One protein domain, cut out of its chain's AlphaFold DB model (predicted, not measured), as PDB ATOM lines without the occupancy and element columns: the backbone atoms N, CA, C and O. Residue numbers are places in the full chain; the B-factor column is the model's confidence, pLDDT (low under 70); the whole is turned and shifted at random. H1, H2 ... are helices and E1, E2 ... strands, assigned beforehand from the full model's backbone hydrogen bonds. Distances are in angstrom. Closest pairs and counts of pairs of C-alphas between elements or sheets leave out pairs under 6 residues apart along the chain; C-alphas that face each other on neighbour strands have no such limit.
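Overview. This is residues 178 to 340 of the 340 residues of an uncharacterized protein of Pseudomonas fluorescens (UniProt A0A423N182). A long hairpin, E2 and E3, runs through the middle of a strongly twisted sheet, which folds over at one end, where E3 bends and E4, E1 and E7 follow on from it. H3 packs on one face of the sheet and H1 packs on H3; H4 packs on the opposite face, H5 lies on the same face as H4 beside the strands, and H2 lies off the sheet at the end away from the fold. The printed part has 163 residues with five named helices and seven named strands, in the order H1 H2 H3 E1 E2 E3 E4 E5 H4 E6 H5 E7, and its class is mixed, helices and strands. The sheet is branched and mixed, with E2 and E6 parallel and its other neighbour pairs antiparallel. The whole is compact, with a radius of gyration of the C-alphas of 16.0 A and spans of 48 by 33 by 27 A.

Along the chain. The longest strand, E3, takes residues 254 to 270 and measures 39.7 A from first to last C-alpha; it begins at C-alpha 254, (44.479, 11.523, 12.053), and bends by 89 degrees at residue 267. E2, residues 240 to 251, measures 35.9 A. E5, residues 281 to 290, measures 26.4 A and bends by 59 degrees at residue 284. E1 is residues 223 to 229, 20.5 A, and E4 is residues 273 to 278, 16.7 A. The short strands are E6, residues 315 to 318, and E7, residues 337 to 339. H1, residues 178 to 190, begins at C-alpha 178, (38.255, -7.869, 7.856), and measures 18.1 A. H3, residues 208 to 219, measures 16.8 A, and H4, residues 296 to 308, measures 18.2 A. H2 is residues 201 to 206 and H5 is residues 320 to 326. E7 ends at C-alpha 339, (25.325, -4.368, 24.691).

Arrangement. E3 has E2 on one side and both E4 and E5 on the other side. E2 and E3 form a hairpin, with N 245 and O 260 2.8 A apart. E3 pairs with E5 over its residues 254 to 262, where N 257 and O 287 are 2.9 A apart. E3 and E4 are a hairpin too, with N 267 and O 275 at 2.8 A. E2, E3 and E4 make a meander, each strand the antiparallel neighbour of the one before; with E1 they make a Greek key, the first of four strands being the antiparallel neighbour of the fourth. N 226 of E1 and O 276 of E4 are 3.0 A apart. Edge strand E7 is antiparallel to E1, with N 339 and O 223 at 3.0 A, and edge strand E6 is parallel to E2, with N 317 and O 242 at 2.8 A. H3 is on the sheet; its closest C-alphas to E2 are those of Phe 214 and Tyr 247, 6.3 A. H4 is on the opposite face, with the C-alphas of Ile 259 and Val 303 the closest of E3 and H4, 6.9 A. H5, on the same face as H4, has a height over the sheet of 6.5 A and lies over none of its strands. H4 and H5 are close but not clearly touching, the closest C-alphas being those of Ala 296 and Leu 324, 6.5 A. H1 touches H3, with the C-alphas of Ala 183 and Ser 215 closest at 5.5 A, at a steep tilt of 45 degrees, the same way; H1 only grazes the sheet with residues 184 to 190. H2 is only just not on the sheet, with 4 pairs of C-alphas within 10 A, and meets H3 only through their link. In the five helices, every O i to N i+4 pair is within hydrogen-bond range.

Size, cuts and confidence. The two C-alphas farthest apart are those of Asp 196 and Ser 271, 49.1 A. The printed part has no cut, and its last residue, Pro 340, is the chain's last. No link between named elements is long; those from H1 to H2, E1 to E2 and H5 to E7 have 10 residues each. The mean pLDDT of the printed part is 84.9, and residues 325 to 340 are under 70.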
ATOM      1  N   LEU A 178      39.083  -8.484   8.891       92.25
ATOM      2  CA  LEU A 178      38.255  -7.869   7.856       92.25
ATOM      3  C   LEU A 178      37.109  -7.036   8.453       92.25
ATOM      4  O   LEU A 178      36.925  -5.896   8.037       92.25
ATOM      5  N   LYS A 179      36.397  -7.557   9.467       93.00
ATOM      6  CA  LYS A 179      35.341  -6.805  10.174       93.00
ATOM      7  C   LYS A 179      35.871  -5.524  10.814       93.00
ATOM      8  O   LYS A 179      35.224  -4.487  10.713       93.00
ATOM      9  N   VAL A 180      37.042  -5.582  11.449       93.00
ATOM     10  CA  VAL A 180      37.665  -4.407  12.075       93.00
ATOM     11  C   VAL A 180      38.096  -3.384  11.015       93.00
ATOM     12  O   VAL A 180      37.880  -2.191  11.208       93.00
ATOM     13  N   VAL A 181      38.633  -3.805   9.861       94.50
ATOM     14  CA  VAL A 181      38.953  -2.861   8.773       94.50
ATOM     15  C   VAL A 181      37.683  -2.235   8.190       94.50
ATOM     16  O   VAL A 181      37.660  -1.034   7.924       94.50
ATOM     17  N   ASP A 182      36.617  -3.017   8.009       95.31
ATOM     18  CA  ASP A 182      35.323  -2.499   7.552       95.31
ATOM     19  C   ASP A 182      34.742  -1.485   8.558       95.31
ATOM     20  O   ASP A 182      34.239  -0.437   8.150       95.31
ATOM     21  N   ALA A 183      34.885  -1.742   9.862       95.06
ATOM     22  CA  ALA A 183      34.543  -0.803  10.929       95.06
ATOM     23  C   ALA A 183      35.391   0.480  10.869       95.06
ATOM     24  O   ALA A 183      34.842   1.579  10.936       95.06
ATOM     25  N   ALA A 184      36.706   0.369  10.658       94.81
ATOM     26  CA  ALA A 184      37.584   1.524  10.479       94.81
ATOM     27  C   ALA A 184      37.156   2.380   9.278       94.81
ATOM     28  O   ALA A 184      36.988   3.591   9.409       94.81
ATOM     29  N   LEU A 185      36.911   1.760   8.120       95.25
ATOM     30  CA  LEU A 185      36.431   2.456   6.923       95.25
ATOM     31  C   LEU A 185      35.061   3.105   7.137       95.25
ATOM     32  O   LEU A 185      34.812   4.189   6.615       95.25
ATOM     33  N   TYR A 186      34.182   2.467   7.912       95.81
ATOM     34  CA  TYR A 186      32.908   3.059   8.304       95.81
ATOM     35  C   TYR A 186      33.109   4.331   9.136       95.81
ATOM     36  O   TYR A 186      32.495   5.347   8.817       95.81
ATOM     37  N   ILE A 187      34.009   4.314  10.130       94.75
ATOM     38  CA  ILE A 187      34.370   5.507  10.917       94.75
ATOM     39  C   ILE A 187      34.889   6.614   9.988       94.75
ATOM     40  O   ILE A 187      34.364   7.722  10.026       94.75
ATOM     41  N   ILE A 188      35.862   6.320   9.113       95.12
ATOM     42  CA  ILE A 188      36.421   7.301   8.162       95.12
ATOM     43  C   ILE A 188      35.314   7.959   7.326       95.12
ATOM     44  O   ILE A 188      35.237   9.185   7.246       95.12
ATOM     45  N   ASN A 189      34.416   7.150   6.758       95.25
ATOM     46  CA  ASN A 189      33.305   7.652   5.951       95.25
ATOM     47  C   ASN A 189      32.303   8.463   6.781       95.25
ATOM     48  O   ASN A 189      31.812   9.488   6.315       95.25
ATOM     49  N   ALA A 190      32.006   8.037   8.011       95.50
ATOM     50  CA  ALA A 190      31.103   8.755   8.901       95.50
ATOM     51  C   ALA A 190      31.659  10.124   9.318       95.50
ATOM     52  O   ALA A 190      30.877  11.025   9.619       95.50
ATOM     53  N   PHE A 191      32.981  10.287   9.325       95.44
ATOM     54  CA  PHE A 191      33.672  11.557   9.555       95.44
ATOM     55  C   PHE A 191      33.903  12.367   8.268       95.44
ATOM     56  O   PHE A 191      34.575  13.393   8.322       95.44
ATOM     57  N   GLU A 192      33.339  11.935   7.134       95.88
ATOM     58  CA  GLU A 192      33.437  12.615   5.832       95.88
ATOM     59  C   GLU A 192      34.886  12.782   5.338       95.88
ATOM     60  O   GLU A 192      35.221  13.704   4.596       95.88
ATOM     61  N   ILE A 193      35.767  11.855   5.724       93.69
ATOM     62  CA  ILE A 193      37.158  11.843   5.274       93.69
ATOM     63  C   ILE A 193      37.224  11.116   3.932       93.69
ATOM     64  O   ILE A 193      36.972   9.916   3.829       93.69
ATOM     65  N   HIS A 194      37.561  11.862   2.881       89.38
ATOM     66  CA  HIS A 194      37.637  11.341   1.514       89.38
ATOM     67  C   HIS A 194      39.044  10.892   1.098       89.38
ATOM     68  O   HIS A 194      39.200  10.252   0.057       89.38
ATOM     69  N   GLU A 195      40.054  11.229   1.897       89.44
ATOM     70  CA  GLU A 195      41.452  10.875   1.660       89.44
ATOM     71  C   GLU A 195      41.743   9.419   2.059       89.44
ATOM     72  O   GLU A 195      41.050   8.828   2.892       89.44
ATOM     73  N   ASP A 196      42.774   8.823   1.455       86.81
ATOM     74  CA  ASP A 196      43.205   7.470   1.812       86.81
ATOM     75  C   ASP A 196      43.954   7.494   3.149       86.81
ATOM     76  O   ASP A 196      45.118   7.884   3.245       86.81
ATOM     77  N   VAL A 197      43.271   7.035   4.193       90.88
ATOM     78  CA  VAL A 197      43.833   6.920   5.538       90.88
ATOM     79  C   VAL A 197      44.680   5.658   5.648       90.88
ATOM     80  O   VAL A 197      44.258   4.572   5.232       90.88
ATOM     81  N   SER A 198      45.870   5.806   6.230       89.25
ATOM     82  CA  SER A 198      46.807   4.706   6.445       89.25
ATOM     83  C   SER A 198      46.913   4.295   7.913       89.25
ATOM     84  O   SER A 198      46.654   5.093   8.812       89.25
ATOM     85  N   ILE A 199      47.291   3.039   8.141       87.94
ATOM     86  CA  ILE A 199      47.564   2.453   9.456       87.94
ATOM     87  C   ILE A 199      48.666   1.389   9.333       87.94
ATOM     88  O   ILE A 199      48.817   0.760   8.282       87.94
ATOM     89  N   THR A 200      49.452   1.190  10.389       84.50
ATOM     90  CA  THR A 200      50.376   0.051  10.490       84.50
ATOM     91  C   THR A 200      49.642  -1.183  11.010       84.50
ATOM     92  O   THR A 200      48.644  -1.069  11.720       84.50
ATOM     93  N   GLU A 201      50.130  -2.378  10.683       80.25
ATOM     94  CA  GLU A 201      49.522  -3.627  11.168       80.25
ATOM     95  C   GLU A 201      49.537  -3.728  12.705       80.25
ATOM     96  O   GLU A 201      48.551  -4.146  13.304       80.25
ATOM     97  N   GLU A 202      50.609  -3.251  13.346       81.94
ATOM     98  CA  GLU A 202      50.748  -3.188  14.808       81.94
ATOM     99  C   GLU A 202      49.657  -2.321  15.452       81.94
ATOM    100  O   GLU A 202      48.878  -2.809  16.269       81.94
ATOM    101  N   VAL A 203      49.519  -1.063  15.012       80.75
ATOM    102  CA  VAL A 203      48.508  -0.136  15.555       80.75
ATOM    103  C   VAL A 203      47.095  -0.639  15.272       80.75
ATOM    104  O   VAL A 203      46.189  -0.434  16.081       80.75
ATOM    105  N   PHE A 204      46.886  -1.295  14.128       85.56
ATOM    106  CA  PHE A 204      45.606  -1.909  13.803       85.56
ATOM    107  C   PHE A 204      45.258  -3.027  14.790       85.56
ATOM    108  O   PHE A 204      44.143  -3.042  15.310       85.56
ATOM    109  N   HIS A 205      46.212  -3.913  15.092       83.81
ATOM    110  CA  HIS A 205      46.009  -5.020  16.022       83.81
ATOM    111  C   HIS A 205      45.753  -4.537  17.455       83.81
ATOM    112  O   HIS A 205      44.798  -4.991  18.084       83.81
ATOM    113  N   GLU A 206      46.536  -3.566  17.933       85.44
ATOM    114  CA  GLU A 206      46.377  -2.974  19.270       85.44
ATOM    115  C   GLU A 206      45.018  -2.288  19.465       85.44
ATOM    116  O   GLU A 206      44.497  -2.241  20.578       85.44
ATOM    117  N   LYS A 207      44.428  -1.745  18.392       85.50
ATOM    118  CA  LYS A 207      43.204  -0.931  18.466       85.50
ATOM    119  C   LYS A 207      41.949  -1.628  17.954       85.50
ATOM    120  O   LYS A 207      40.929  -0.957  17.792       85.50
ATOM    121  N   CYS A 208      41.991  -2.940  17.715       87.69
ATOM    122  CA  CYS A 208      40.860  -3.699  17.173       87.69
ATOM    123  C   CYS A 208      39.550  -3.441  17.932       87.69
ATOM    124  O   CYS A 208      38.541  -3.071  17.324       87.69
ATOM    125  N   ASP A 209      39.582  -3.583  19.258       86.69
ATOM    126  CA  ASP A 209      38.390  -3.463  20.102       86.69
ATOM    127  C   ASP A 209      37.866  -2.023  20.145       86.69
ATOM    128  O   ASP A 209      36.654  -1.794  20.083       86.69
ATOM    129  N   TYR A 210      38.768  -1.038  20.159       87.44
ATOM    130  CA  TYR A 210      38.416   0.383  20.116       87.44
ATOM    131  C   TYR A 210      37.776   0.782  18.786       87.44
ATOM    132  O   TYR A 210      36.751   1.463  18.779       87.44
ATOM    133  N   ILE A 211      38.348   0.340  17.660       91.88
ATOM    134  CA  ILE A 211      37.794   0.576  16.319       91.88
ATOM    135  C   ILE A 211      36.392  -0.025  16.224       91.88
ATOM    136  O   ILE A 211      35.460   0.646  15.784       91.88
ATOM    137  N   HIS A 212      36.232  -1.277  16.656       90.38
ATOM    138  CA  HIS A 212      34.940  -1.946  16.620       90.38
ATOM    139  C   HIS A 212      33.907  -1.194  17.468       90.38
ATOM    140  O   HIS A 212      32.874  -0.775  16.945       90.38
ATOM    141  N   SER A 213      34.219  -0.946  18.740       87.81
ATOM    142  CA  SER A 213      33.317  -0.280  19.688       87.81
ATOM    143  C   SER A 213      32.926   1.119  19.218       87.81
ATOM    144  O   SER A 213      31.752   1.480  19.246       87.81
ATOM    145  N   PHE A 214      33.887   1.898  18.714       91.44
ATOM    146  CA  PHE A 214      33.596   3.231  18.200       91.44
ATOM    147  C   PHE A 214      32.708   3.182  16.951       91.44
ATOM    148  O   PHE A 214      31.808   4.006  16.804       91.44
ATOM    149  N   SER A 215      32.898   2.195  16.070       93.81
ATOM    150  CA  SER A 215      32.030   2.034  14.901       93.81
ATOM    151  C   SER A 215      30.579   1.729  15.282       93.81
ATOM    152  O   SER A 215      29.673   2.267  14.648       93.81
ATOM    153  N   GLU A 216      30.351   0.936  16.332       90.44
ATOM    154  CA  GLU A 216      29.009   0.633  16.840       90.44
ATOM    155  C   GLU A 216      28.352   1.886  17.436       90.44
ATOM    156  O   GLU A 216      27.208   2.197  17.111       90.44
ATOM    157  N   VAL A 217      29.104   2.679  18.207       90.19
ATOM    158  CA  VAL A 217      28.625   3.967  18.743       90.19
ATOM    159  C   VAL A 217      28.202   4.925  17.625       90.19
ATOM    160  O   VAL A 217      27.186   5.603  17.743       90.19
ATOM    161  N   ILE A 218      28.950   4.983  16.516       91.38
ATOM    162  CA  ILE A 218      28.608   5.848  15.376       91.38
ATOM    163  C   ILE A 218      27.363   5.352  14.629       91.38
ATOM    164  O   ILE A 218      26.582   6.181  14.160       91.38
ATOM    165  N   LYS A 219      27.178   4.030  14.488       90.81
ATOM    166  CA  LYS A 219      25.974   3.456  13.856       90.81
ATOM    167  C   LYS A 219      24.709   3.798  14.643       90.81
ATOM    168  O   LYS A 219      23.648   3.933  14.032       90.81
ATOM    169  N   GLY A 220      24.845   3.975  15.957       85.88
ATOM    170  CA  GLY A 220      23.739   4.227  16.871       85.88
ATOM    171  C   GLY A 220      22.871   2.986  17.076       85.88
ATOM    172  O   GLY A 220      23.133   1.919  16.519       85.88
ATOM    173  N   GLY A 221      21.829   3.126  17.897       74.38
ATOM    174  CA  GLY A 221      20.898   2.031  18.194       74.38
ATOM    175  C   GLY A 221      21.499   0.903  19.036       74.38
ATOM    176  O   GLY A 221      20.913  -0.173  19.095       74.38
ATOM    177  N   ILE A 222      22.650   1.150  19.662       81.12
ATOM    178  CA  ILE A 222      23.232   0.266  20.665       81.12
ATOM    179  C   ILE A 222      22.881   0.761  22.062       81.12
ATOM    180  O   ILE A 222      22.888   1.970  22.333       81.12
ATOM    181  N   GLY A 223      22.615  -0.195  22.944       84.44
ATOM    182  CA  GLY A 223      22.512   0.057  24.365       84.44
ATOM    183  C   GLY A 223      23.880   0.015  25.036       84.44
ATOM    184  O   GLY A 223      24.867  -0.518  24.521       84.44
ATOM    185  N   GLY A 224      23.950   0.568  26.233       85.56
ATOM    186  CA  GLY A 224      25.135   0.469  27.061       85.56
ATOM    187  C   GLY A 224      24.866   0.889  28.487       85.56
ATOM    188  O   GLY A 224      23.857   1.521  28.812       85.56
ATOM    189  N   SER A 225      25.814   0.535  29.340       88.00
ATOM    190  CA  SER A 225      25.847   1.011  30.714       88.00
ATOM    191  C   SER A 225      27.159   1.722  30.989       88.00
ATOM    192  O   SER A 225      28.227   1.233  30.606       88.00
ATOM    193  N   VAL A 226      27.083   2.835  31.708       89.88
ATOM    194  CA  VAL A 226      28.261   3.530  32.228       89.88
ATOM    195  C   VAL A 226      28.168   3.633  33.740       89.88
ATOM    196  O   VAL A 226      27.102   3.923  34.277       89.88
ATOM    197  N   THR A 227      29.279   3.379  34.426       90.56
ATOM    198  CA  THR A 227      29.390   3.496  35.883       90.56
ATOM    199  C   THR A 227      30.306   4.660  36.216       90.56
ATOM    200  O   THR A 227      31.375   4.786  35.625       90.56
ATOM    201  N   PHE A 228      29.895   5.505  37.158       88.75
ATOM    202  CA  PHE A 228      30.625   6.713  37.536       88.75
ATOM    203  C   PHE A 228      30.459   7.024  39.029       88.75
ATOM    204  O   PHE A 228      29.505   6.585  39.682       88.75
ATOM    205  N   ASP A 229      31.398   7.799  39.567       87.69
ATOM    206  CA  ASP A 229      31.315   8.338  40.923       87.69
ATOM    207  C   ASP A 229      30.527   9.657  40.920       87.69
ATOM    208  O   ASP A 229      30.644  10.459  39.994       87.69
ATOM    209  N   SER A 230      29.746   9.939  41.969       78.94
ATOM    210  CA  SER A 230      28.887  11.136  42.004       78.94
ATOM    211  C   SER A 230      29.646  12.467  41.990       78.94
ATOM    212  O   SER A 230      29.029  13.509  41.785       78.94
ATOM    213  N   LEU A 231      30.971  12.456  42.208       76.25
ATOM    214  CA  LEU A 231      31.862  13.628  42.182       76.25
ATOM    215  C   LEU A 231      31.309  14.841  42.963       76.25
ATOM    216  O   LEU A 231      31.510  15.994  42.584       76.25
ATOM    217  N   GLY A 232      30.598  14.588  44.068       70.69
ATOM    218  CA  GLY A 232      30.006  15.629  44.916       70.69
ATOM    219  C   GLY A 232      28.673  16.203  44.420       70.69
ATOM    220  O   GLY A 232      28.170  17.148  45.025       70.69
ATOM    221  N   LYS A 233      28.077  15.646  43.359       77.25
ATOM    222  CA  LYS A 233      26.691  15.927  42.970       77.25
ATOM    223  C   LYS A 233      25.726  15.125  43.843       77.25
ATOM    224  O   LYS A 233      25.956  13.946  44.116       77.25
ATOM    225  N   ASN A 234      24.635  15.768  44.256       82.56
ATOM    226  CA  ASN A 234      23.501  15.080  44.867       82.56
ATOM    227  C   ASN A 234      22.716  14.406  43.741       82.56
ATOM    228  O   ASN A 234      22.037  15.092  42.986       82.56
ATOM    229  N   ILE A 235      22.903  13.096  43.600       88.06
ATOM    230  CA  ILE A 235      22.207  12.249  42.631       88.06
ATOM    231  C   ILE A 235      21.418  11.226  43.439       88.06
ATOM    232  O   ILE A 235      22.001  10.489  44.246       88.06
ATOM    233  N   ASP A 236      20.113  11.188  43.232       88.00
ATOM    234  CA  ASP A 236      19.229  10.203  43.827       88.00
ATOM    235  C   ASP A 236      18.974   9.038  42.858       88.00
ATOM    236  O   ASP A 236      19.256   9.087  41.657       88.00
ATOM    237  N   ASP A 237      18.514   7.921  43.416       89.44
ATOM    238  CA  ASP A 237      18.154   6.744  42.631       89.44
ATOM    239  C   ASP A 237      16.894   7.037  41.802       89.44
ATOM    240  O   ASP A 237      15.891   7.508  42.341       89.44
ATOM    241  N   GLY A 238      16.947   6.763  40.497       89.88
ATOM    242  CA  GLY A 238      15.877   7.072  39.546       89.88
ATOM    243  C   GLY A 238      15.976   8.443  38.871       89.88
ATOM    244  O   GLY A 238      15.176   8.709  37.974       89.88
ATOM    245  N   ASP A 239      16.948   9.287  39.235       91.19
ATOM    246  CA  ASP A 239      17.154  10.574  38.565       91.19
ATOM    247  C   ASP A 239      17.481  10.385  37.078       91.19
ATOM    248  O   ASP A 239      18.301   9.540  36.701       91.19
ATOM    249  N   GLU A 240      16.883  11.211  36.219       92.19
ATOM    250  CA  GLU A 240      17.283  11.279  34.817       92.19
ATOM    251  C   GLU A 240      18.610  12.026  34.674       92.19
ATOM    252  O   GLU A 240      18.763  13.171  35.114       92.19
ATOM    253  N   ALA A 241      19.562  11.391  33.995       92.31
ATOM    254  CA  ALA A 241      20.879  11.953  33.782       92.31
ATOM    255  C   ALA A 241      21.397  11.715  32.363       92.31
ATOM    256  O   ALA A 241      21.000  10.785  31.654       92.31
ATOM    257  N   ILE A 242      22.318  12.589  31.971       92.81
ATOM    258  CA  ILE A 242      23.057  12.518  30.718       92.81
ATOM    259  C   ILE A 242      24.528  12.371  31.062       92.81
ATOM    260  O   ILE A 242      25.120  13.263  31.667       92.81
ATOM    261  N   TYR A 243      25.134  11.268  30.645       92.62
ATOM    262  CA  TYR A 243      26.576  11.094  30.730       92.62
ATOM    263  C   TYR A 243      27.224  11.500  29.408       92.62
ATOM    264  O   TYR A 243      26.906  10.936  28.361       92.62
ATOM    265  N   VAL A 244      28.133  12.473  29.449       93.62
ATOM    266  CA  VAL A 244      28.898  12.930  28.282       93.62
ATOM    267  C   VAL A 244      30.258  12.243  28.284       93.62
ATOM    268  O   VAL A 244      31.036  12.404  29.221       93.62
ATOM    269  N   SER A 245      30.559  11.496  27.225       91.88
ATOM    270  CA  SER A 245      31.817  10.773  27.044       91.88
ATOM    271  C   SER A 245      32.499  11.141  25.727       91.88
ATOM    272  O   SER A 245      31.924  11.795  24.851       91.88
ATOM    273  N   LEU A 246      33.744  10.697  25.590       91.50
ATOM    274  CA  LEU A 246      34.534  10.816  24.378       91.50
ATOM    275  C   LEU A 246      34.923   9.428  23.893       91.50
ATOM    276  O   LEU A 246      35.460   8.619  24.646       91.50
ATOM    277  N   TYR A 247      34.711   9.192  22.607       89.94
ATOM    278  CA  TYR A 247      35.283   8.058  21.898       89.94
ATOM    279  C   TYR A 247      36.246   8.590  20.866       89.94
ATOM    280  O   TYR A 247      35.948   9.573  20.192       89.94
ATOM    281  N   GLY A 248      37.382   7.936  20.690       88.56
ATOM    282  CA  GLY A 248      38.233   8.308  19.585       88.56
ATOM    283  C   GLY A 248      39.241   7.253  19.220       88.56
ATOM    284  O   GLY A 248      39.619   6.402  20.022       88.56
ATOM    285  N   VAL A 249      39.666   7.336  17.972       88.56
ATOM    286  CA  VAL A 249      40.639   6.439  17.374       88.56
ATOM    287  C   VAL A 249      41.647   7.273  16.607       88.56
ATOM    288  O   VAL A 249      41.306   8.271  15.972       88.56
ATOM    289  N   ASN A 250      42.905   6.859  16.680       87.38
ATOM    290  CA  ASN A 250      43.972   7.469  15.908       87.38
ATOM    291  C   ASN A 250      44.410   6.513  14.792       87.38
ATOM    292  O   ASN A 250      44.874   5.405  15.089       87.38
ATOM    293  N   PHE A 251      44.278   6.984  13.554       87.12
ATOM    294  CA  PHE A 251      44.775   6.375  12.328       87.12
ATOM    295  C   PHE A 251      45.982   7.174  11.812       87.12
ATOM    296  O   PHE A 251      45.812   8.156  11.091       87.12
ATOM    297  N   CYS A 252      47.197   6.756  12.187       83.25
ATOM    298  CA  CYS A 252      48.466   7.422  11.857       83.25
ATOM    299  C   CYS A 252      48.453   8.946  12.105       83.25
ATOM    300  O   CYS A 252      48.749   9.411  13.207       83.25
ATOM    301  N   GLU A 253      48.144   9.716  11.062       85.25
ATOM    302  CA  GLU A 253      48.180  11.179  11.038       85.25
ATOM    303  C   GLU A 253      46.860  11.823  11.482       85.25
ATOM    304  O   GLU A 253      46.778  13.044  11.586       85.25
ATOM    305  N   LEU A 254      45.818  11.030  11.746       90.25
ATOM    306  CA  LEU A 254      44.479  11.523  12.053       90.25
ATOM    307  C   LEU A 254      43.967  10.977  13.381       90.25
ATOM    308  O   LEU A 254      43.819   9.770  13.556       90.25
ATOM    309  N   LEU A 255      43.602  11.882  14.284       91.00
ATOM    310  CA  LEU A 255      42.816  11.579  15.471       91.00
ATOM    311  C   LEU A 255      41.354  11.947  15.210       91.00
ATOM    312  O   LEU A 255      41.025  13.112  14.972       91.00
ATOM    313  N   LEU A 256      40.479  10.947  15.283       92.75
ATOM    314  CA  LEU A 256      39.036  11.098  15.127       92.75
ATOM    315  C   LEU A 256      38.379  10.962  16.489       92.75
ATOM    316  O   LEU A 256      38.583   9.950  17.157       92.75
ATOM    317  N   VAL A 257      37.600  11.963  16.890       93.88
ATOM    318  CA  VAL A 257      36.942  12.004  18.201       93.88
ATOM    319  C   VAL A 257      35.450  12.263  18.031       93.88
ATOM    320  O   VAL A 257      35.040  13.211  17.365       93.88
ATOM    321  N   GLY A 258      34.633  11.417  18.644       94.31
ATOM    322  CA  GLY A 258      33.203  11.600  18.820       94.31
ATOM    323  C   GLY A 258      32.888  12.068  20.239       94.31
ATOM    324  O   GLY A 258      33.333  11.443  21.200       94.31
ATOM    325  N   ILE A 259      32.105  13.141  20.372       95.25
ATOM    326  CA  ILE A 259      31.451  13.501  21.638       95.25
ATOM    327  C   ILE A 259      30.124  12.762  21.684       95.25
ATOM    328  O   ILE A 259      29.296  12.927  20.787       95.25
ATOM    329  N   VAL A 260      29.947  11.945  22.714       93.62
ATOM    330  CA  VAL A 260      28.858  10.977  22.815       93.62
ATOM    331  C   VAL A 260      28.077  11.225  24.097       93.62
ATOM    332  O   VAL A 260      28.668  11.521  25.134       93.62
ATOM    333  N   THR A 261      26.757  11.099  24.034       93.44
ATOM    334  CA  THR A 261      25.865  11.199  25.192       93.44
ATOM    335  C   THR A 261      25.154   9.884  25.438       93.44
ATOM    336  O   THR A 261      24.650   9.260  24.503       93.44
ATOM    337  N   ILE A 262      25.074   9.502  26.706       92.94
ATOM    338  CA  ILE A 262      24.340   8.334  27.182       92.94
ATOM    339  C   ILE A 262      23.220   8.857  28.079       92.94
ATOM    340  O   ILE A 262      23.481   9.381  29.164       92.94
ATOM    341  N   ASN A 263      21.986   8.752  27.595       92.31
ATOM    342  CA  ASN A 263      20.801   9.271  28.273       92.31
ATOM    343  C   ASN A 263      20.089   8.132  29.000       92.31
ATOM    344  O   ASN A 263      19.729   7.141  28.366       92.31
ATOM    345  N   GLY A 264      19.831   8.268  30.296       92.81
ATOM    346  CA  GLY A 264      19.086   7.242  31.021       92.81
ATOM    347  C   GLY A 264      18.789   7.616  32.462       92.81
ATOM    348  O   GLY A 264      18.938   8.767  32.872       92.81
ATOM    349  N   THR A 265      18.348   6.625  33.228       92.25
ATOM    350  CA  THR A 265      18.061   6.775  34.657       92.25
ATOM    351  C   THR A 265      19.233   6.273  35.483       92.25
ATOM    352  O   THR A 265      19.721   5.159  35.260       92.25
ATOM    353  N   CYS A 266      19.654   7.072  36.457       91.94
ATOM    354  CA  CYS A 266      20.659   6.697  37.436       91.94
ATOM    355  C   CYS A 266      20.141   5.569  38.329       91.94
ATOM    356  O   CYS A 266      19.069   5.675  38.918       91.94
ATOM    357  N   GLN A 267      20.942   4.518  38.465       93.38
ATOM    358  CA  GLN A 267      20.761   3.467  39.455       93.38
ATOM    359  C   GLN A 267      21.912   3.510  40.446       93.38
ATOM    360  O   GLN A 267      23.088   3.467  40.065       93.38
ATOM    361  N   LYS A 268      21.588   3.598  41.731       92.94
ATOM    362  CA  LYS A 268      22.594   3.586  42.789       92.94
ATOM    363  C   LYS A 268      23.122   2.164  42.988       92.94
ATOM    364  O   LYS A 268      22.360   1.256  43.301       92.94
ATOM    365  N   LEU A 269      24.435   1.981  42.849       89.12
ATOM    366  CA  LEU A 269      25.089   0.689  43.081       89.12
ATOM    367  C   LEU A 269      25.542   0.563  44.540       89.12
ATOM    368  O   LEU A 269      25.067  -0.288  45.284       89.12
ATOM    369  N   GLU A 270      26.446   1.448  44.961       86.25
ATOM    370  CA  GLU A 270      27.033   1.485  46.303       86.25
ATOM    371  C   GLU A 270      27.278   2.946  46.723       86.25
ATOM    372  O   GLU A 270      26.968   3.880  45.982       86.25
ATOM    373  N   SER A 271      27.805   3.185  47.929       83.50
ATOM    374  CA  SER A 271      28.016   4.545  48.450       83.50
ATOM    375  C   SER A 271      28.874   5.399  47.506       83.50
ATOM    376  O   SER A 271      30.092   5.247  47.465       83.50
ATOM    377  N   GLY A 272      28.233   6.335  46.797       83.94
ATOM    378  CA  GLY A 272      28.879   7.279  45.881       83.94
ATOM    379  C   GLY A 272      29.020   6.795  44.435       83.94
ATOM    380  O   GLY A 272      29.470   7.585  43.610       83.94
ATOM    381  N   LYS A 273      28.603   5.561  44.115       90.62
ATOM    382  CA  LYS A 273      28.688   4.966  42.772       90.62
ATOM    383  C   LYS A 273      27.321   4.763  42.141       90.62
ATOM    384  O   LYS A 273      26.422   4.182  42.753       90.62
ATOM    385  N   TYR A 274      27.214   5.187  40.892       92.88
ATOM    386  CA  TYR A 274      25.984   5.173  40.117       92.88
ATOM    387  C   TYR A 274      26.239   4.538  38.761       92.88
ATOM    388  O   TYR A 274      27.357   4.573  38.246       92.88
ATOM    389  N   THR A 275      25.194   3.966  38.178       93.44
ATOM    390  CA  THR A 275      25.211   3.490  36.802       93.44
ATOM    391  C   THR A 275      24.048   4.077  36.023       93.44
ATOM    392  O   THR A 275      22.951   4.219  36.555       93.44
ATOM    393  N   ILE A 276      24.286   4.437  34.768       92.62
ATOM    394  CA  ILE A 276      23.232   4.783  33.815       92.62
ATOM    395  C   ILE A 276      23.149   3.638  32.824       92.62
ATOM    396  O   ILE A 276      24.143   3.325  32.171       92.62
ATOM    397  N   HIS A 277      21.962   3.050  32.709       89.62
ATOM    398  CA  HIS A 277      21.617   2.149  31.616       89.62
ATOM    399  C   HIS A 277      20.869   2.952  30.558       89.62
ATOM    400  O   HIS A 277      19.962   3.722  30.882       89.62
ATOM    401  N   SER A 278      21.263   2.784  29.303       89.56
ATOM    402  CA  SER A 278      20.630   3.444  28.172       89.56
ATOM    403  C   SER A 278      20.494   2.473  27.018       89.56
ATOM    404  O   SER A 278      21.444   1.766  26.700       89.56
ATOM    405  N   ASP A 279      19.344   2.502  26.356       85.50
ATOM    406  CA  ASP A 279      19.128   1.806  25.085       85.50
ATOM    407  C   ASP A 279      19.510   2.688  23.882       85.50
ATOM    408  O   ASP A 279      19.355   2.281  22.732       85.50
ATOM    409  N   ASN A 280      19.961   3.925  24.130       83.56
ATOM    410  CA  ASN A 280      20.249   4.893  23.082       83.56
ATOM    411  C   ASN A 280      21.479   5.748  23.415       83.56
ATOM    412  O   ASN A 280      21.407   6.762  24.117       83.56
ATOM    413  N   ILE A 281      22.613   5.333  22.858       90.56
ATOM    414  CA  ILE A 281      23.849   6.112  22.830       90.56
ATOM    415  C   ILE A 281      23.844   7.013  21.589       90.56
ATOM    416  O   ILE A 281      23.710   6.531  20.464       90.56
ATOM    417  N   GLU A 282      24.038   8.320  21.781       91.81
ATOM    418  CA  GLU A 282      23.959   9.312  20.704       91.81
ATOM    419  C   GLU A 282      25.296  10.016  20.453       91.81
ATOM    420  O   GLU A 282      25.927  10.552  21.365       91.81
ATOM    421  N   LEU A 283      25.706  10.078  19.186       93.44
ATOM    422  CA  LEU A 283      26.860  10.856  18.745       93.44
ATOM    423  C   LEU A 283      26.457  12.320  18.518       93.44
ATOM    424  O   LEU A 283      25.865  12.658  17.494       93.44
ATOM    425  N   GLN A 284      26.838  13.200  19.440       95.12
ATOM    426  CA  GLN A 284      26.507  14.628  19.389       95.12
ATOM    427  C   GLN A 284      27.406  15.410  18.432       95.12
ATOM    428  O   GLN A 284      26.961  16.332  17.746       95.12
ATOM    429  N   LYS A 285      28.703  15.081  18.395       95.94
ATOM    430  CA  LYS A 285      29.672  15.832  17.590       95.94
ATOM    431  C   LYS A 285      30.822  14.974  17.095       95.94
ATOM    432  O   LYS A 285      31.296  14.100  17.810       95.94
ATOM    433  N   LYS A 286      31.298  15.279  15.887       96.38
ATOM    434  CA  LYS A 286      32.471  14.677  15.243       96.38
ATOM    435  C   LYS A 286      33.583  15.716  15.157       96.38
ATOM    436  O   LYS A 286      33.341  16.833  14.704       96.38
ATOM    437  N   LEU A 287      34.780  15.355  15.598       94.88
ATOM    438  CA  LEU A 287      35.974  16.192  15.578       94.88
ATOM    439  C   LEU A 287      37.115  15.443  14.883       94.88
ATOM    440  O   LEU A 287      37.337  14.260  15.143       94.88
ATOM    441  N   VAL A 288      37.842  16.143  14.015       94.44
ATOM    442  CA  VAL A 288      38.985  15.607  13.267       94.44
ATOM    443  C   VAL A 288      40.198  16.472  13.559       94.44
ATOM    444  O   VAL A 288      40.124  17.697  13.452       94.44
ATOM    445  N   PHE A 289      41.313  15.835  13.902       91.69
ATOM    446  CA  PHE A 289      42.572  16.512  14.182       91.69
ATOM    447  C   PHE A 289      43.723  15.825  13.461       91.69
ATOM    448  O   PHE A 289      43.802  14.597  13.443       91.69
ATOM    449  N   SER A 290      44.652  16.613  12.926       88.88
ATOM    450  CA  SER A 290      45.921  16.094  12.418       88.88
ATOM    451  C   SER A 290      46.904  15.900  13.575       88.88
ATOM    452  O   SER A 290      47.138  16.825  14.358       88.88
ATOM    453  N   THR A 291      47.507  14.726  13.710       78.75
ATOM    454  CA  THR A 291      48.590  14.500  14.675       78.75
ATOM    455  C   THR A 291      49.896  15.111  14.134       78.75
ATOM    456  O   THR A 291      50.084  15.188  12.919       78.75
ATOM    457  N   PRO A 292      50.797  15.632  14.993       70.06
ATOM    458  CA  PRO A 292      50.818  15.546  16.454       70.06
ATOM    459  C   PRO A 292      50.164  16.740  17.175       70.06
ATOM    460  O   PRO A 292      50.549  17.037  18.305       70.06
ATOM    461  N   SER A 293      49.226  17.474  16.560       75.12
ATOM    462  CA  SER A 293      48.592  18.605  17.258       75.12
ATOM    463  C   SER A 293      47.940  18.138  18.569       75.12
ATOM    464  O   SER A 293      47.306  17.087  18.603       75.12
ATOM    465  N   SER A 294      48.138  18.892  19.658       79.50
ATOM    466  CA  SER A 294      47.479  18.626  20.942       79.50
ATOM    467  C   SER A 294      46.063  19.197  20.878       79.50
ATOM    468  O   SER A 294      45.911  20.420  20.929       79.50
ATOM    469  N   PRO A 295      45.010  18.369  20.763       87.25
ATOM    470  CA  PRO A 295      43.662  18.863  20.525       87.25
ATOM    471  C   PRO A 295      42.883  19.088  21.826       87.25
ATOM    472  O   PRO A 295      41.697  19.411  21.783       87.25
ATOM    473  N   ALA A 296      43.527  18.921  22.987       88.06
ATOM    474  CA  ALA A 296      42.870  18.866  24.289       88.06
ATOM    475  C   ALA A 296      42.033  20.120  24.591       88.06
ATOM    476  O   ALA A 296      40.893  20.002  25.036       88.06
ATOM    477  N   GLU A 297      42.550  21.318  24.301       88.62
ATOM    478  CA  GLU A 297      41.819  22.573  24.525       88.62
ATOM    479  C   GLU A 297      40.577  22.683  23.634       88.62
ATOM    480  O   GLU A 297      39.502  23.067  24.103       88.62
ATOM    481  N   THR A 298      40.700  22.303  22.358       92.31
ATOM    482  CA  THR A 298      39.581  22.311  21.412       92.31
ATOM    483  C   THR A 298      38.524  21.294  21.817       92.31
ATOM    484  O   THR A 298      37.353  21.654  21.908       92.31
ATOM    485  N   ILE A 299      38.922  20.060  22.140       93.19
ATOM    486  CA  ILE A 299      38.005  19.017  22.618       93.19
ATOM    487  C   ILE A 299      37.291  19.495  23.888       93.19
ATOM    488  O   ILE A 299      36.067  19.442  23.951       93.19
ATOM    489  N   THR A 300      38.025  20.053  24.855       93.19
ATOM    490  CA  THR A 300      37.452  20.590  26.101       93.19
ATOM    491  C   THR A 300      36.433  21.698  25.825       93.19
ATOM    492  O   THR A 300      35.370  21.741  26.444       93.19
ATOM    493  N   SER A 301      36.740  22.614  24.899       94.75
ATOM    494  CA  SER A 301      35.819  23.686  24.509       94.75
ATOM    495  C   SER A 301      34.531  23.130  23.901       94.75
ATOM    496  O   SER A 301      33.442  23.596  24.237       94.75
ATOM    497  N   GLU A 302      34.641  22.121  23.039       96.44
ATOM    498  CA  GLU A 302      33.492  21.503  22.381       96.44
ATOM    499  C   GLU A 302      32.645  20.660  23.340       96.44
ATOM    500  O   GLU A 302      31.420  20.771  23.311       96.44
ATOM    501  N   VAL A 303      33.266  19.914  24.258       95.56
ATOM    502  CA  VAL A 303      32.548  19.191  25.320       95.56
ATOM    503  C   VAL A 303      31.747  20.158  26.187       95.56
ATOM    504  O   VAL A 303      30.564  19.928  26.418       95.56
ATOM    505  N   LYS A 304      32.333  21.291  26.596       94.88
ATOM    506  CA  LYS A 304      31.614  22.310  27.379       94.88
ATOM    507  C   LYS A 304      30.399  22.875  26.645       94.88
ATOM    508  O   LYS A 304      29.392  23.163  27.285       94.88
ATOM    509  N   LYS A 305      30.470  23.036  25.319       95.75
ATOM    510  CA  LYS A 305      29.317  23.475  24.513       95.75
ATOM    511  C   LYS A 305      28.200  22.429  24.516       95.75
ATOM    512  O   LYS A 305      27.045  22.818  24.634       95.75
ATOM    513  N   VAL A 306      28.550  21.142  24.418       94.94
ATOM    514  CA  VAL A 306      27.588  20.028  24.480       94.94
ATOM    515  C   VAL A 306      26.982  19.899  25.879       94.94
ATOM    516  O   VAL A 306      25.774  19.796  26.004       94.94
ATOM    517  N   ILE A 307      27.778  19.978  26.947       93.88
ATOM    518  CA  ILE A 307      27.258  19.953  28.326       93.88
ATOM    519  C   ILE A 307      26.248  21.085  28.533       93.88
ATOM    520  O   ILE A 307      25.133  20.847  28.990       93.88
ATOM    521  N   LYS A 308      26.606  22.304  28.113       93.88
ATOM    522  CA  LYS A 308      25.755  23.486  28.267       93.88
ATOM    523  C   LYS A 308      24.416  23.378  27.529       93.88
ATOM    524  O   LYS A 308      23.461  24.013  27.956       93.88
ATOM    525  N   SER A 309      24.310  22.593  26.452       93.62
ATOM    526  CA  SER A 309      23.018  22.397  25.775       93.62
ATOM    527  C   SER A 309      22.034  21.522  26.557       93.62
ATOM    528  O   SER A 309      20.884  21.438  26.150       93.62
ATOM    529  N   PHE A 310      22.468  20.890  27.653       90.56
ATOM    530  CA  PHE A 310      21.641  20.013  28.486       90.56
ATOM    531  C   PHE A 310      21.460  20.500  29.932       90.56
ATOM    532  O   PHE A 310      20.641  19.937  30.656       90.56
ATOM    533  N   GLU A 311      22.210  21.522  30.363       80.88
ATOM    534  CA  GLU A 311      22.224  22.001  31.758       80.88
ATOM    535  C   GLU A 311      20.855  22.483  32.265       80.88
ATOM    536  O   GLU A 311      20.618  22.446  33.472       80.88
ATOM    537  N   ASP A 312      19.955  22.894  31.369       80.44
ATOM    538  CA  ASP A 312      18.623  23.387  31.738       80.44
ATOM    539  C   ASP A 312      17.593  22.256  31.959       80.44
ATOM    540  O   ASP A 312      16.585  22.480  32.629       80.44
ATOM    541  N   ASP A 313      17.850  21.042  31.450       76.12
ATOM    542  CA  ASP A 313      16.842  19.971  31.372       76.12
ATOM    543  C   ASP A 313      17.137  18.760  32.275       76.12
ATOM    544  O   ASP A 313      16.201  18.128  32.768       76.12
ATOM    545  N   LYS A 314      18.414  18.390  32.472       84.88
ATOM    546  CA  LYS A 314      18.802  17.128  33.141       84.88
ATOM    547  C   LYS A 314      20.098  17.241  33.943       84.88
ATOM    548  O   LYS A 314      20.911  18.138  33.736       84.88
ATOM    549  N   ILE A 315      20.339  16.272  34.832       89.81
ATOM    550  CA  ILE A 315      21.633  16.139  35.513       89.81
ATOM    551  C   ILE A 315      22.684  15.701  34.486       89.81
ATOM    552  O   ILE A 315      22.648  14.582  33.984       89.81
ATOM    553  N   VAL A 316      23.652  16.566  34.185       91.50
ATOM    554  CA  VAL A 316      24.739  16.242  33.245       91.50
ATOM    555  C   VAL A 316      25.978  15.766  33.998       91.50
ATOM    556  O   VAL A 316      26.436  16.436  34.923       91.50
ATOM    557  N   ILE A 317      26.561  14.637  33.609       91.06
ATOM    558  CA  ILE A 317      27.807  14.094  34.161       91.06
ATOM    559  C   ILE A 317      28.891  14.197  33.090       91.06
ATOM    560  O   ILE A 317      28.731  13.690  31.982       91.06
ATOM    561  N   ASP A 318      29.995  14.867  33.422       91.38
ATOM    562  CA  ASP A 318      31.142  15.016  32.527       91.38
ATOM    563  C   ASP A 318      32.121  13.851  32.718       91.38
ATOM    564  O   ASP A 318      32.940  13.854  33.637       91.38
ATOM    565  N   GLY A 319      32.024  12.852  31.844       88.44
ATOM    566  CA  GLY A 319      32.951  11.727  31.748       88.44
ATOM    567  C   GLY A 319      34.141  11.971  30.822       88.44
ATOM    568  O   GLY A 319      34.993  11.099  30.660       88.44
ATOM    569  N   SER A 320      34.226  13.143  30.186       86.88
ATOM    570  CA  SER A 320      35.266  13.420  29.189       86.88
ATOM    571  C   SER A 320      36.665  13.543  29.798       86.88
ATOM    572  O   SER A 320      37.659  13.343  29.100       86.88
ATOM    573  N   LEU A 321      36.752  13.854  31.095       79.38
ATOM    574  CA  LEU A 321      38.012  14.104  31.795       79.38
ATOM    575  C   LEU A 321      38.948  12.893  31.779       79.38
ATOM    576  O   LEU A 321      40.147  13.071  31.577       79.38
ATOM    577  N   GLU A 322      38.419  11.681  31.935       72.44
ATOM    578  CA  GLU A 322      39.227  10.455  31.915       72.44
ATOM    579  C   GLU A 322      39.851  10.229  30.530       72.44
ATOM    580  O   GLU A 322      41.048   9.965  30.405       72.44
ATOM    581  N   TYR A 323      39.074  10.457  29.467       70.44
ATOM    582  CA  TYR A 323      39.582  10.411  28.097       70.44
ATOM    583  C   TYR A 323      40.599  11.530  27.828       70.44
ATOM    584  O   TYR A 323      41.656  11.297  27.247       70.44
ATOM    585  N   LEU A 324      40.345  12.761  28.269       75.06
ATOM    586  CA  LEU A 324      41.298  13.860  28.080       75.06
ATOM    587  C   LEU A 324      42.634  13.596  28.787       75.06
ATOM    588  O   LEU A 324      43.681  13.984  28.271       75.06
ATOM    589  N   GLN A 325      42.614  12.897  29.924       66.25
ATOM    590  CA  GLN A 325      43.822  12.440  30.610       66.25
ATOM    591  C   GLN A 325      44.537  11.319  29.838       66.25
ATOM    592  O   GLN A 325      45.765  11.326  29.809       66.25
ATOM    593  N   SER A 326      43.804  10.432  29.147       65.06
ATOM    594  CA  SER A 326      44.373   9.395  28.259       65.06
ATOM    595  C   SER A 326      45.082   9.922  27.012       65.06
ATOM    596  O   SER A 326      46.005   9.284  26.504       65.06
ATOM    597  N   LEU A 327      44.676  11.096  26.517       58.94
ATOM    598  CA  LEU A 327      45.309  11.737  25.358       58.94
ATOM    599  C   LEU A 327      46.742  12.212  25.653       58.94
ATOM    600  O   LEU A 327      47.507  12.473  24.723       58.94
ATOM    601  N   TYR A 328      47.119  12.297  26.931       48.22
ATOM    602  CA  TYR A 328      48.500  12.432  27.385       48.22
ATOM    603  C   TYR A 328      49.001  11.033  27.774       48.22
ATOM    604  O   TYR A 328      48.259  10.258  28.369       48.22
ATOM    605  N   PRO A 329      50.221  10.631  27.389       38.84
ATOM    606  CA  PRO A 329      50.528   9.223  27.172       38.84
ATOM    607  C   PRO A 329      50.333   8.380  28.444       38.84
ATOM    608  O   PRO A 329      51.026   8.621  29.433       38.84
ATOM    609  N   ARG A 330      49.477   7.342  28.331       32.28
ATOM    610  CA  ARG A 330      49.289   6.152  29.208       32.28
ATOM    611  C   ARG A 330      48.039   6.071  30.095       32.28
ATOM    612  O   ARG A 330      48.162   5.672  31.252       32.28
ATOM    613  N   ILE A 331      46.840   6.322  29.584       31.33
ATOM    614  CA  ILE A 331      45.629   5.804  30.247       31.33
ATOM    615  C   ILE A 331      44.714   5.250  29.151       31.33
ATOM    616  O   ILE A 331      44.604   5.865  28.106       31.33
ATOM    617  N   ASP A 332      44.137   4.066  29.313       37.88
ATOM    618  CA  ASP A 332      43.052   3.587  28.447       37.88
ATOM    619  C   ASP A 332      41.748   4.282  28.891       37.88
ATOM    620  O   ASP A 332      41.543   4.428  30.099       37.88
ATOM    621  N   PRO A 333      40.870   4.753  27.985       42.06
ATOM    622  CA  PRO A 333      39.616   5.388  28.393       42.06
ATOM    623  C   PRO A 333      38.710   4.413  29.170       42.06
ATOM    624  O   PRO A 333      38.860   3.196  29.026       42.06
ATOM    625  N   PRO A 334      37.755   4.910  29.984       43.44
ATOM    626  CA  PRO A 334      36.850   4.053  30.744       43.44
ATOM    627  C   PRO A 334      36.120   3.063  29.837       43.44
ATOM    628  O   PRO A 334      35.563   3.425  28.800       43.44
ATOM    629  N   LEU A 335      36.099   1.800  30.268       42.91
ATOM    630  CA  LEU A 335      35.341   0.722  29.640       42.91
ATOM    631  C   LEU A 335      33.840   1.013  29.755       42.91
ATOM    632  O   LEU A 335      33.186   0.637  30.728       42.91
ATOM    633  N   VAL A 336      33.273   1.660  28.741       53.75
ATOM    634  CA  VAL A 336      31.827   1.616  28.520       53.75
ATOM    635  C   VAL A 336      31.493   0.211  28.035       53.75
ATOM    636  O   VAL A 336      32.008  -0.243  27.012       53.75
ATOM    637  N   THR A 337      30.638  -0.487  28.779       65.00
ATOM    638  CA  THR A 337      30.188  -1.820  28.375       65.00
ATOM    639  C   THR A 337      29.015  -1.648  27.420       65.00
ATOM    640  O   THR A 337      27.946  -1.181  27.818       65.00
ATOM    641  N   LEU A 338      29.253  -1.961  26.148       53.62
ATOM    642  CA  LEU A 338      28.241  -1.929  25.097       53.62
ATOM    643  C   LEU A 338      27.481  -3.256  25.081       53.62
ATOM    644  O   LEU A 338      28.090  -4.320  25.226       53.62
ATOM    645  N   PHE A 339      26.171  -3.192  24.863       43.53
ATOM    646  CA  PHE A 339      25.325  -4.368  24.691       43.53
ATOM    647  C   PHE A 339      24.549  -4.255  23.364       43.53
ATOM    648  O   PHE A 339      24.103  -3.155  23.026       43.53
ATOM    649  N   PRO A 340      24.454  -5.350  22.587       38.16
ATOM    650  CA  PRO A 340      23.767  -5.368  21.296       38.16
ATOM    651  C   PRO A 340      22.245  -5.269  21.405       38.16
ATOM    652  O   PRO A 340      21.691  -5.672  22.456       38.16
TER     653      PRO A 340